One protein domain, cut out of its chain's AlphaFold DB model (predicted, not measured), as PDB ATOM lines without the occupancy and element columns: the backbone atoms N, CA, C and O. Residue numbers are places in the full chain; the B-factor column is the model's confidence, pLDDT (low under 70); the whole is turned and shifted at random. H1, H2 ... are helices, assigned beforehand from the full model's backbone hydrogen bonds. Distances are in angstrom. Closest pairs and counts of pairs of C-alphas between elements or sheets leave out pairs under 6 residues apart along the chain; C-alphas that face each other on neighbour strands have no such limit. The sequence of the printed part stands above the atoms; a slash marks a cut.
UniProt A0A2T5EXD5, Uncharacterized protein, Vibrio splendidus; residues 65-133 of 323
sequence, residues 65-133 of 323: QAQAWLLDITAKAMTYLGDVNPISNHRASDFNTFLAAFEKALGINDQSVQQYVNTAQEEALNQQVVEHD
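Overview. This is residues 65 to 133 of the 323 residues of an uncharacterized protein of Vibrio splendidus (UniProt A0A2T5EXD5). Picture a rough L of three helices: H2 sits in a small body at the corner, and from there H1 sticks out one way with its residues 65 to 71, while the longer H3 reaches out another way with its residues 122 to 132. H1 packs on H2 with its residues 73 to 78, H3 packs on H2 near its own beginning with residues 113 to 114, and a long loop, residues 79 to 92, joins H1 to H2. The printed part has 69 residues with three named helices, H1, H2 and H3 in that order, and no named strand, and its class is all helix. It is loose, with a radius of gyration of the C-alphas of 14.1 A, and elongated, spanning 43 by 28 by 19 A.

Arrangement. Begin with H1, residues 65 to 78, and go on to H2, residues 93 to 106. They touch through residues 73 to 78 of H1 alone, and their closest C-alphas, those of Ala 77 and Phe 102, are 4.7 A apart. The two helices run opposite ways at a steep tilt of 69 degrees, only just short of about perpendicular. Go on to H3, residues 112 to 132, which touches H2 with residues 113 to 114 alone. The closest C-alphas here are those of Leu 99 and Gln 114, 6.2 A apart. H2 and H3 form a helical hairpin, running opposite ways at a steep tilt of 36 degrees, only just past shallow. H1 and H3 are apart. In the backbones of H1, H2 and H3, every O i to N i+4 pair is within hydrogen-bond range.

Along the chain. Find C-alpha 65 at (-54.688, -35.500, -17.597); from there H1 runs 19.9 A to C-alpha 78. Look next at C-alpha 93, at (-27.819, -30.376, -7.221), where H2 begins; its 14 residues measure 20.0 A from first to last C-alpha. H3 is the longest helix, with 21 residues; it starts at C-alpha 112 and runs 30.2 A to C-alpha 132 at (-26.610, -51.688, 7.439).

Size, cuts and confidence. The two C-alphas farthest apart are those of Gln 65 and Asp 133, the first and last printed residues, at 44.1 A. Leave out residues 65 to 71 and 122 to 133, which stand free, and you find a body of 50 residues that spans 26 by 19 by 16 A. The link from H1 to H2 is long, with 14 residues, and the link from H2 to H3 is tight, with 5. The printed part has no cut. In the B-factor column of this predicted model, the mean pLDDT of the printed part is 89.9, that of H3 is 84, and no printed residue is under 70.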
ATOM      1  N   GLN A  65     -54.671 -36.796 -18.282       96.06
ATOM      2  CA  GLN A  65     -54.688 -35.500 -17.597       96.06
ATOM      3  C   GLN A  65     -53.467 -35.338 -16.690       96.06
ATOM      4  O   GLN A  65     -52.806 -34.301 -16.721       96.06
ATOM      5  N   ALA A  66     -53.126 -36.377 -15.923       95.00
ATOM      6  CA  ALA A  66     -51.938 -36.373 -15.078       95.00
ATOM      7  C   ALA A  66     -50.660 -36.191 -15.913       95.00
ATOM      8  O   ALA A  66     -49.784 -35.408 -15.547       95.00
ATOM      9  N   GLN A  67     -50.563 -36.869 -17.059       95.38
ATOM     10  CA  GLN A  67     -49.425 -36.747 -17.961       95.38
ATOM     11  C   GLN A  67     -49.331 -35.353 -18.591       95.38
ATOM     12  O   GLN A  67     -48.240 -34.783 -18.606       95.38
ATOM     13  N   ALA A  68     -50.443 -34.794 -19.077       97.25
ATOM     14  CA  ALA A  68     -50.478 -33.435 -19.616       97.25
ATOM     15  C   ALA A  68     -50.015 -32.419 -18.562       97.25
ATOM     16  O   ALA A  68     -49.075 -31.665 -18.800       97.25
ATOM     17  N   TRP A  69     -50.574 -32.498 -17.349       97.31
ATOM     18  CA  TRP A  69     -50.193 -31.628 -16.240       97.31
ATOM     19  C   TRP A  69     -48.705 -31.740 -15.887       97.31
ATOM     20  O   TRP A  69     -48.035 -30.721 -15.718       97.31
ATOM     21  N   LEU A  70     -48.158 -32.962 -15.820       94.69
ATOM     22  CA  LEU A  70     -46.735 -33.191 -15.547       94.69
ATOM     23  C   LEU A  70     -45.831 -32.589 -16.631       94.69
ATOM     24  O   LEU A  70     -44.783 -32.026 -16.307       94.69
ATOM     25  N   LEU A  71     -46.208 -32.698 -17.905       95.88
ATOM     26  CA  LEU A  71     -45.447 -32.119 -19.012       95.88
ATOM     27  C   LEU A  71     -45.512 -30.589 -18.992       95.88
ATOM     28  O   LEU A  71     -44.465 -29.944 -19.088       95.88
ATOM     29  N   ASP A  72     -46.697 -30.018 -18.784       97.75
ATOM     30  CA  ASP A  72     -46.910 -28.572 -18.732       97.75
ATOM     31  C   ASP A  72     -46.156 -27.932 -17.567       97.75
ATOM     32  O   ASP A  72     -45.430 -26.948 -17.746       97.75
ATOM     33  N   ILE A  73     -46.265 -28.512 -16.365       97.38
ATOM     34  CA  ILE A  73     -45.573 -27.972 -15.195       97.38
ATOM     35  C   ILE A  73     -44.061 -28.113 -15.330       97.38
ATOM     36  O   ILE A  73     -43.326 -27.207 -14.939       97.38
ATOM     37  N   THR A  74     -43.585 -29.201 -15.939       96.44
ATOM     38  CA  THR A  74     -42.159 -29.386 -16.220       96.44
ATOM     39  C   THR A  74     -41.680 -28.337 -17.214       96.44
ATOM     40  O   THR A  74     -40.690 -27.662 -16.943       96.44
ATOM     41  N   ALA A  75     -42.389 -28.131 -18.327       97.75
ATOM     42  CA  ALA A  75     -42.046 -27.108 -19.311       97.75
ATOM     43  C   ALA A  75     -41.997 -25.711 -18.674       97.75
ATOM     44  O   ALA A  75     -41.025 -24.978 -18.867       97.75
ATOM     45  N   LYS A  76     -42.985 -25.373 -17.836       97.62
ATOM     46  CA  LYS A  76     -43.019 -24.118 -17.076       97.62
ATOM     47  C   LYS A  76     -41.842 -24.004 -16.104       97.62
ATOM     48  O   LYS A  76     -41.181 -22.968 -16.083       97.62
ATOM     49  N   ALA A  77     -41.534 -25.051 -15.341       97.50
ATOM     50  CA  ALA A  77     -40.393 -25.081 -14.422       97.50
ATOM     51  C   ALA A  77     -39.063 -24.866 -15.158       97.50
ATOM     52  O   ALA A  77     -38.233 -24.079 -14.712       97.50
ATOM     53  N   MET A  78     -38.878 -25.477 -16.331       96.94
ATOM     54  CA  MET A  78     -37.656 -25.312 -17.127       96.94
ATOM     55  C   MET A  78     -37.375 -23.845 -17.496       96.94
ATOM     56  O   MET A  78     -36.208 -23.465 -17.592       96.94
ATOM     57  N   THR A  79     -38.408 -23.002 -17.634       97.69
ATOM     58  CA  THR A  79     -38.234 -21.558 -17.899       97.69
ATOM     59  C   THR A  79     -37.594 -20.791 -16.737       97.69
ATOM     60  O   THR A  79     -37.025 -19.725 -16.953       97.69
ATOM     61  N   TYR A  80     -37.629 -21.342 -15.519       96.81
ATOM     62  CA  TYR A  80     -37.128 -20.697 -14.305       96.81
ATOM     63  C   TYR A  80     -35.752 -21.183 -13.842       96.81
ATOM     64  O   TYR A  80     -35.229 -20.623 -12.881       96.81
ATOM     65  N   LEU A  81     -35.136 -22.179 -14.492       94.12
ATOM     66  CA  LEU A  81     -33.881 -22.795 -14.024       94.12
ATOM     67  C   LEU A  81     -32.716 -21.806 -13.825       94.12
ATOM     68  O   LEU A  81     -31.841 -22.066 -13.003       94.12
ATOM     69  N   GLY A  82     -32.693 -20.689 -14.559       91.75
ATOM     70  CA  GLY A  82     -31.676 -19.639 -14.408       91.75
ATOM     71  C   GLY A  82     -31.937 -18.641 -13.272       91.75
ATOM     72  O   GLY A  82     -31.018 -17.931 -12.873       91.75
ATOM     73  N   ASP A  83     -33.159 -18.611 -12.733       93.69
ATOM     74  CA  ASP A  83     -33.664 -17.556 -11.842       93.69
ATOM     75  C   ASP A  83     -34.087 -18.089 -10.462       93.69
ATOM     76  O   ASP A  83     -34.928 -17.488  -9.779       93.69
ATOM     77  N   VAL A  84     -33.569 -19.250 -10.063       94.88
ATOM     78  CA  VAL A  84     -33.885 -19.898  -8.786       94.88
ATOM     79  C   VAL A  84     -32.628 -20.329  -8.053       94.88
ATOM     80  O   VAL A  84     -31.604 -20.625  -8.663       94.88
ATOM     81  N   ASN A  85     -32.723 -20.381  -6.726       92.44
ATOM     82  CA  ASN A  85     -31.652 -20.855  -5.861       92.44
ATOM     83  C   ASN A  85     -32.183 -22.001  -4.990       92.44
ATOM     84  O   ASN A  85     -33.136 -21.774  -4.238       92.44
ATOM     85  N   PRO A  86     -31.603 -23.209  -5.074       92.62
ATOM     86  CA  PRO A  86     -31.987 -24.311  -4.205       92.62
ATOM     87  C   PRO A  86     -31.514 -24.086  -2.766       92.62
ATOM     88  O   PRO A  86     -30.471 -23.474  -2.527       92.62
ATOM     89  N   ILE A  87     -32.245 -24.641  -1.798       90.44
ATOM     90  CA  ILE A  87     -31.897 -24.523  -0.370       90.44
ATOM     91  C   ILE A  87     -30.791 -25.490   0.063       90.44
ATOM     92  O   ILE A  87     -30.133 -25.264   1.079       90.44
ATOM     93  N   SER A  88     -30.584 -26.580  -0.684       81.19
ATOM     94  CA  SER A  88     -29.606 -27.613  -0.350       81.19
ATOM     95  C   SER A  88     -28.623 -27.863  -1.492       81.19
ATOM     96  O   SER A  88     -28.989 -28.086  -2.648       81.19
ATOM     97  N   ASN A  89     -27.339 -27.908  -1.135       70.81
ATOM     98  CA  ASN A  89     -26.244 -28.285  -2.031       70.81
ATOM     99  C   ASN A  89     -25.991 -29.800  -1.981       70.81
ATOM    100  O   ASN A  89     -24.849 -30.253  -1.871       70.81
ATOM    101  N   HIS A  90     -27.065 -30.596  -2.000       73.69
ATOM    102  CA  HIS A  90     -26.947 -32.050  -2.026       73.69
ATOM    103  C   HIS A  90     -26.300 -32.512  -3.344       73.69
ATOM    104  O   HIS A  90     -26.300 -31.817  -4.357       73.69
ATOM    105  N   ARG A  91     -25.789 -33.746  -3.359       75.00
ATOM    106  CA  ARG A  91     -25.201 -34.417  -4.534       75.00
ATOM    107  C   ARG A  91     -26.125 -34.495  -5.762       75.00
ATOM    108  O   ARG A  91     -25.647 -34.791  -6.853       75.00
ATOM    109  N   ALA A  92     -27.420 -34.256  -5.581       79.25
ATOM    110  CA  ALA A  92     -28.416 -34.146  -6.639       79.25
ATOM    111  C   ALA A  92     -28.728 -32.663  -6.927       79.25
ATOM    112  O   ALA A  92     -29.888 -32.271  -6.978       79.25
ATOM    113  N   SER A  93     -27.689 -31.834  -7.080       83.88
ATOM    114  CA  SER A  93     -27.819 -30.376  -7.221       83.88
ATOM    115  C   SER A  93     -28.769 -29.975  -8.342       83.88
ATOM    116  O   SER A  93     -29.618 -29.119  -8.141       83.88
ATOM    117  N   ASP A  94     -28.678 -30.642  -9.491       88.94
ATOM    118  CA  ASP A  94     -29.501 -30.324 -10.662       88.94
ATOM    119  C   ASP A  94     -30.984 -30.600 -10.390       88.94
ATOM    120  O   ASP A  94     -31.854 -29.839 -10.808       88.94
ATOM    121  N   PHE A  95     -31.271 -31.658  -9.625       89.00
ATOM    122  CA  PHE A  95     -32.624 -31.972  -9.182       89.00
ATOM    123  C   PHE A  95     -33.130 -30.956  -8.156       89.00
ATOM    124  O   PHE A  95     -34.272 -30.526  -8.249       89.00
ATOM    125  N   ASN A  96     -32.285 -30.502  -7.228       90.88
ATOM    126  CA  ASN A  96     -32.667 -29.456  -6.278       90.88
ATOM    127  C   ASN A  96     -32.952 -28.122  -6.982       90.88
ATOM    128  O   ASN A  96     -33.919 -27.442  -6.646       90.88
ATOM    129  N   THR A  97     -32.152 -27.764  -7.990       93.88
ATOM    130  CA  THR A  97     -32.411 -26.592  -8.837       93.88
ATOM    131  C   THR A  97     -33.733 -26.743  -9.585       93.88
ATOM    132  O   THR A  97     -34.526 -25.803  -9.624       93.88
ATOM    133  N   PHE A  98     -34.016 -27.934 -10.123       94.12
ATOM    134  CA  PHE A  98     -35.313 -28.227 -10.729       94.12
ATOM    135  C   PHE A  98     -36.466 -28.105  -9.722       94.12
ATOM    136  O   PHE A  98     -37.477 -27.501 -10.056       94.12
ATOM    137  N   LEU A  99     -36.321 -28.601  -8.487       94.25
ATOM    138  CA  LEU A  99     -37.345 -28.459  -7.443       94.25
ATOM    139  C   LEU A  99     -37.630 -26.993  -7.107       94.25
ATOM    140  O   LEU A  99     -38.791 -26.612  -7.000       94.25
ATOM    141  N   ALA A 100     -36.594 -26.160  -7.001       95.56
ATOM    142  CA  ALA A 100     -36.768 -24.725  -6.787       95.56
ATOM    143  C   ALA A 100     -37.509 -24.055  -7.963       95.56
ATOM    144  O   ALA A 100     -38.366 -23.192  -7.769       95.56
ATOM    145  N   ALA A 101     -37.214 -24.478  -9.194       96.69
ATOM    146  CA  ALA A 101     -37.907 -24.011 -10.391       96.69
ATOM    147  C   ALA A 101     -39.365 -24.498 -10.456       96.69
ATOM    148  O   ALA A 101     -40.253 -23.751 -10.871       96.69
ATOM    149  N   PHE A 102     -39.614 -25.726 -10.008       96.56
ATOM    150  CA  PHE A 102     -40.932 -26.343  -9.915       96.56
ATOM    151  C   PHE A 102     -41.830 -25.627  -8.902       96.56
ATOM    152  O   PHE A 102     -42.964 -25.283  -9.231       96.56
ATOM    153  N   GLU A 103     -41.319 -25.314  -7.711       96.62
ATOM    154  CA  GLU A 103     -42.044 -24.510  -6.719       96.62
ATOM    155  C   GLU A 103     -42.444 -23.147  -7.286       96.62
ATOM    156  O   GLU A 103     -43.615 -22.770  -7.238       96.62
ATOM    157  N   LYS A 104     -41.500 -22.451  -7.934       96.12
ATOM    158  CA  LYS A 104     -41.769 -21.170  -8.597       96.12
ATOM    159  C   LYS A 104     -42.819 -21.300  -9.703       96.12
ATOM    160  O   LYS A 104     -43.670 -20.424  -9.848       96.12
ATOM    161  N   ALA A 105     -42.806 -22.396 -10.463       96.88
ATOM    162  CA  ALA A 105     -43.809 -22.670 -11.488       96.88
ATOM    163  C   ALA A 105     -45.217 -22.884 -10.908       96.88
ATOM    164  O   ALA A 105     -46.195 -22.469 -11.540       96.88
ATOM    165  N   LEU A 106     -45.316 -23.468  -9.712       96.00
ATOM    166  CA  LEU A 106     -46.564 -23.630  -8.962       96.00
ATOM    167  C   LEU A 106     -46.965 -22.391  -8.145       96.00
ATOM    168  O   LEU A 106     -48.074 -22.348  -7.626       96.00
ATOM    169  N   GLY A 107     -46.097 -21.382  -8.034       95.38
ATOM    170  CA  GLY A 107     -46.330 -20.214  -7.177       95.38
ATOM    171  C   GLY A 107     -46.086 -20.479  -5.686       95.38
ATOM    172  O   GLY A 107     -46.509 -19.688  -4.845       95.38
ATOM    173  N   ILE A 108     -45.394 -21.570  -5.353       95.75
ATOM    174  CA  ILE A 108     -44.975 -21.918  -3.995       95.75
ATOM    175  C   ILE A 108     -43.708 -21.117  -3.673       95.75
ATOM    176  O   ILE A 108     -42.687 -21.265  -4.341       95.75
ATOM    177  N   ASN A 109     -43.765 -20.251  -2.657       90.69
ATOM    178  CA  ASN A 109     -42.663 -19.333  -2.314       90.69
ATOM    179  C   ASN A 109     -41.954 -19.677  -0.992       90.69
ATOM    180  O   ASN A 109     -40.937 -19.068  -0.663       90.69
ATOM    181  N   ASP A 110     -42.486 -20.628  -0.225       92.62
ATOM    182  CA  ASP A 110     -42.023 -20.981   1.123       92.62
ATOM    183  C   ASP A 110     -40.985 -22.115   1.153       92.62
ATOM    184  O   ASP A 110     -40.493 -22.473   2.223       92.62
ATOM    185  N   GLN A 111     -40.620 -22.649  -0.016       94.12
ATOM    186  CA  GLN A 111     -39.660 -23.747  -0.177       94.12
ATOM    187  C   GLN A 111     -40.124 -25.068   0.469       94.12
ATOM    188  O   GLN A 111     -39.301 -25.930   0.798       94.12
ATOM    189  N   SER A 112     -41.432 -25.233   0.686       93.94
ATOM    190  CA  SER A 112     -42.018 -26.389   1.373       93.94
ATOM    191  C   SER A 112     -41.740 -27.728   0.678       93.94
ATOM    192  O   SER A 112     -41.451 -28.720   1.352       93.94
ATOM    193  N   VAL A 113     -41.750 -27.778  -0.657       92.50
ATOM    194  CA  VAL A 113     -41.464 -28.998  -1.430       92.50
ATOM    195  C   VAL A 113     -39.989 -29.365  -1.297       92.50
ATOM    196  O   VAL A 113     -39.660 -30.522  -1.032       92.50
ATOM    197  N   GLN A 114     -39.088 -28.386  -1.419       92.56
ATOM    198  CA  GLN A 114     -37.656 -28.610  -1.219       92.56
ATOM    199  C   GLN A 114     -37.354 -29.100   0.203       92.56
ATOM    200  O   GLN A 114     -36.577 -30.039   0.383       92.56
ATOM    201  N   GLN A 115     -37.968 -28.489   1.220       91.69
ATOM    202  CA  GLN A 115     -37.807 -28.897   2.617       91.69
ATOM    203  C   GLN A 115     -38.302 -30.325   2.847       91.69
ATOM    204  O   GLN A 115     -37.594 -31.126   3.463       91.69
ATOM    205  N   TYR A 116     -39.475 -30.666   2.311       90.12
ATOM    206  CA  TYR A 116     -40.030 -32.012   2.402       90.12
ATOM    207  C   TYR A 116     -39.094 -33.052   1.775       90.12
ATOM    208  O   TYR A 116     -38.753 -34.045   2.419       90.12
ATOM    209  N   VAL A 117     -38.621 -32.804   0.549       89.12
ATOM    210  CA  VAL A 117     -37.725 -33.728  -0.158       89.12
ATOM    211  C   VAL A 117     -36.396 -33.900   0.579       89.12
ATOM    212  O   VAL A 117     -35.946 -35.032   0.763       89.12
ATOM    213  N   ASN A 118     -35.785 -32.805   1.040       87.06
ATOM    214  CA  ASN A 118     -34.533 -32.864   1.795       87.06
ATOM    215  C   ASN A 118     -34.708 -33.644   3.104       87.06
ATOM    216  O   ASN A 118     -33.898 -34.518   3.404       87.06
ATOM    217  N   THR A 119     -35.791 -33.390   3.840       86.25
ATOM    218  CA  THR A 119     -36.097 -34.100   5.090       86.25
ATOM    219  C   THR A 119     -36.288 -35.594   4.834       86.25
ATOM    220  O   THR A 119     -35.666 -36.420   5.499       86.25
ATOM    221  N   ALA A 120     -37.077 -35.963   3.820       85.19
ATOM    222  CA  ALA A 120     -37.295 -37.360   3.452       85.19
ATOM    223  C   ALA A 120     -35.991 -38.063   3.028       85.19
ATOM    224  O   ALA A 120     -35.765 -39.226   3.374       85.19
ATOM    225  N   GLN A 121     -35.111 -37.364   2.308       85.06
ATOM    226  CA  GLN A 121     -33.807 -37.891   1.915       85.06
ATOM    227  C   GLN A 121     -32.872 -38.077   3.117       85.06
ATOM    228  O   GLN A 121     -32.224 -39.118   3.231       85.06
ATOM    229  N   GLU A 122     -32.806 -37.103   4.025       82.38
ATOM    230  CA  GLU A 122     -32.017 -37.210   5.253       82.38
ATOM    231  C   GLU A 122     -32.511 -38.355   6.139       82.38
ATOM    232  O   GLU A 122     -31.704 -39.165   6.601       82.38
ATOM    233  N   GLU A 123     -33.827 -38.479   6.329       81.88
ATOM    234  CA  GLU A 123     -34.438 -39.604   7.039       81.88
ATOM    235  C   GLU A 123     -34.046 -40.945   6.416       81.88
ATOM    236  O   GLU A 123     -33.642 -41.862   7.132       81.88
ATOM    237  N   ALA A 124     -34.120 -41.058   5.091       81.19
ATOM    238  CA  ALA A 124     -33.771 -42.277   4.375       81.19
ATOM    239  C   ALA A 124     -32.286 -42.641   4.505       81.19
ATOM    240  O   ALA A 124     -31.954 -43.795   4.777       81.19
ATOM    241  N   LEU A 125     -31.380 -41.668   4.358       79.62
ATOM    242  CA  LEU A 125     -29.942 -41.888   4.532       79.62
ATOM    243  C   LEU A 125     -29.615 -42.295   5.971       79.62
ATOM    244  O   LEU A 125     -28.848 -43.230   6.193       79.62
ATOM    245  N   ASN A 126     -30.230 -41.637   6.951       76.88
ATOM    246  CA  ASN A 126     -30.073 -41.982   8.358       76.88
ATOM    247  C   ASN A 126     -30.587 -43.405   8.634       76.88
ATOM    248  O   ASN A 126     -29.904 -44.199   9.283       76.88
ATOM    249  N   GLN A 127     -31.751 -43.768   8.096       77.56
ATOM    250  CA  GLN A 127     -32.327 -45.099   8.267       77.56
ATOM    251  C   GLN A 127     -31.487 -46.187   7.587       77.56
ATOM    252  O   GLN A 127     -31.273 -47.245   8.176       77.56
ATOM    253  N   GLN A 128     -30.942 -45.917   6.400       81.62
ATOM    254  CA  GLN A 128     -30.020 -46.816   5.710       81.62
ATOM    255  C   GLN A 128     -28.776 -47.116   6.558       81.62
ATOM    256  O   GLN A 128     -28.337 -48.266   6.632       81.62
ATOM    257  N   VAL A 129     -28.180 -46.095   7.181       75.44
ATOM    258  CA  VAL A 129     -26.978 -46.276   8.013       75.44
ATOM    259  C   VAL A 129     -27.291 -47.181   9.206       75.44
ATOM    260  O   VAL A 129     -26.495 -48.061   9.524       75.44
ATOM    261  N   VAL A 130     -28.468 -47.027   9.818       76.00
ATOM    262  CA  VAL A 130     -28.944 -47.918  10.889       76.00
ATOM    263  C   VAL A 130     -29.176 -49.336  10.371       76.00
ATOM    264  O   VAL A 130     -28.731 -50.291  10.998       76.00
ATOM    265  N   GLU A 131     -29.835 -49.500   9.226       77.69
ATOM    266  CA  GLU A 131     -30.141 -50.825   8.672       77.69
ATOM    267  C   GLU A 131     -28.889 -51.649   8.354       77.69
ATOM    268  O   GLU A 131     -28.882 -52.868   8.543       77.69
ATOM    269  N   HIS A 132     -27.821 -50.996   7.889       81.50
ATOM    270  CA  HIS A 132     -26.610 -51.688   7.439       81.50
ATOM    271  C   HIS A 132     -25.468 -51.695   8.458       81.50
ATOM    272  O   HIS A 132     -24.536 -52.488   8.300       81.50
ATOM    273  N   ASP A 133     -25.539 -50.889   9.521       85.50
ATOM    274  CA  ASP A 133     -24.653 -50.994  10.682       85.50
ATOM    275  C   ASP A 133     -25.399 -51.559  11.899       85.50
ATOM    276  O   ASP A 133     -25.909 -50.836  12.758       85.50
TER     277      ASP A 133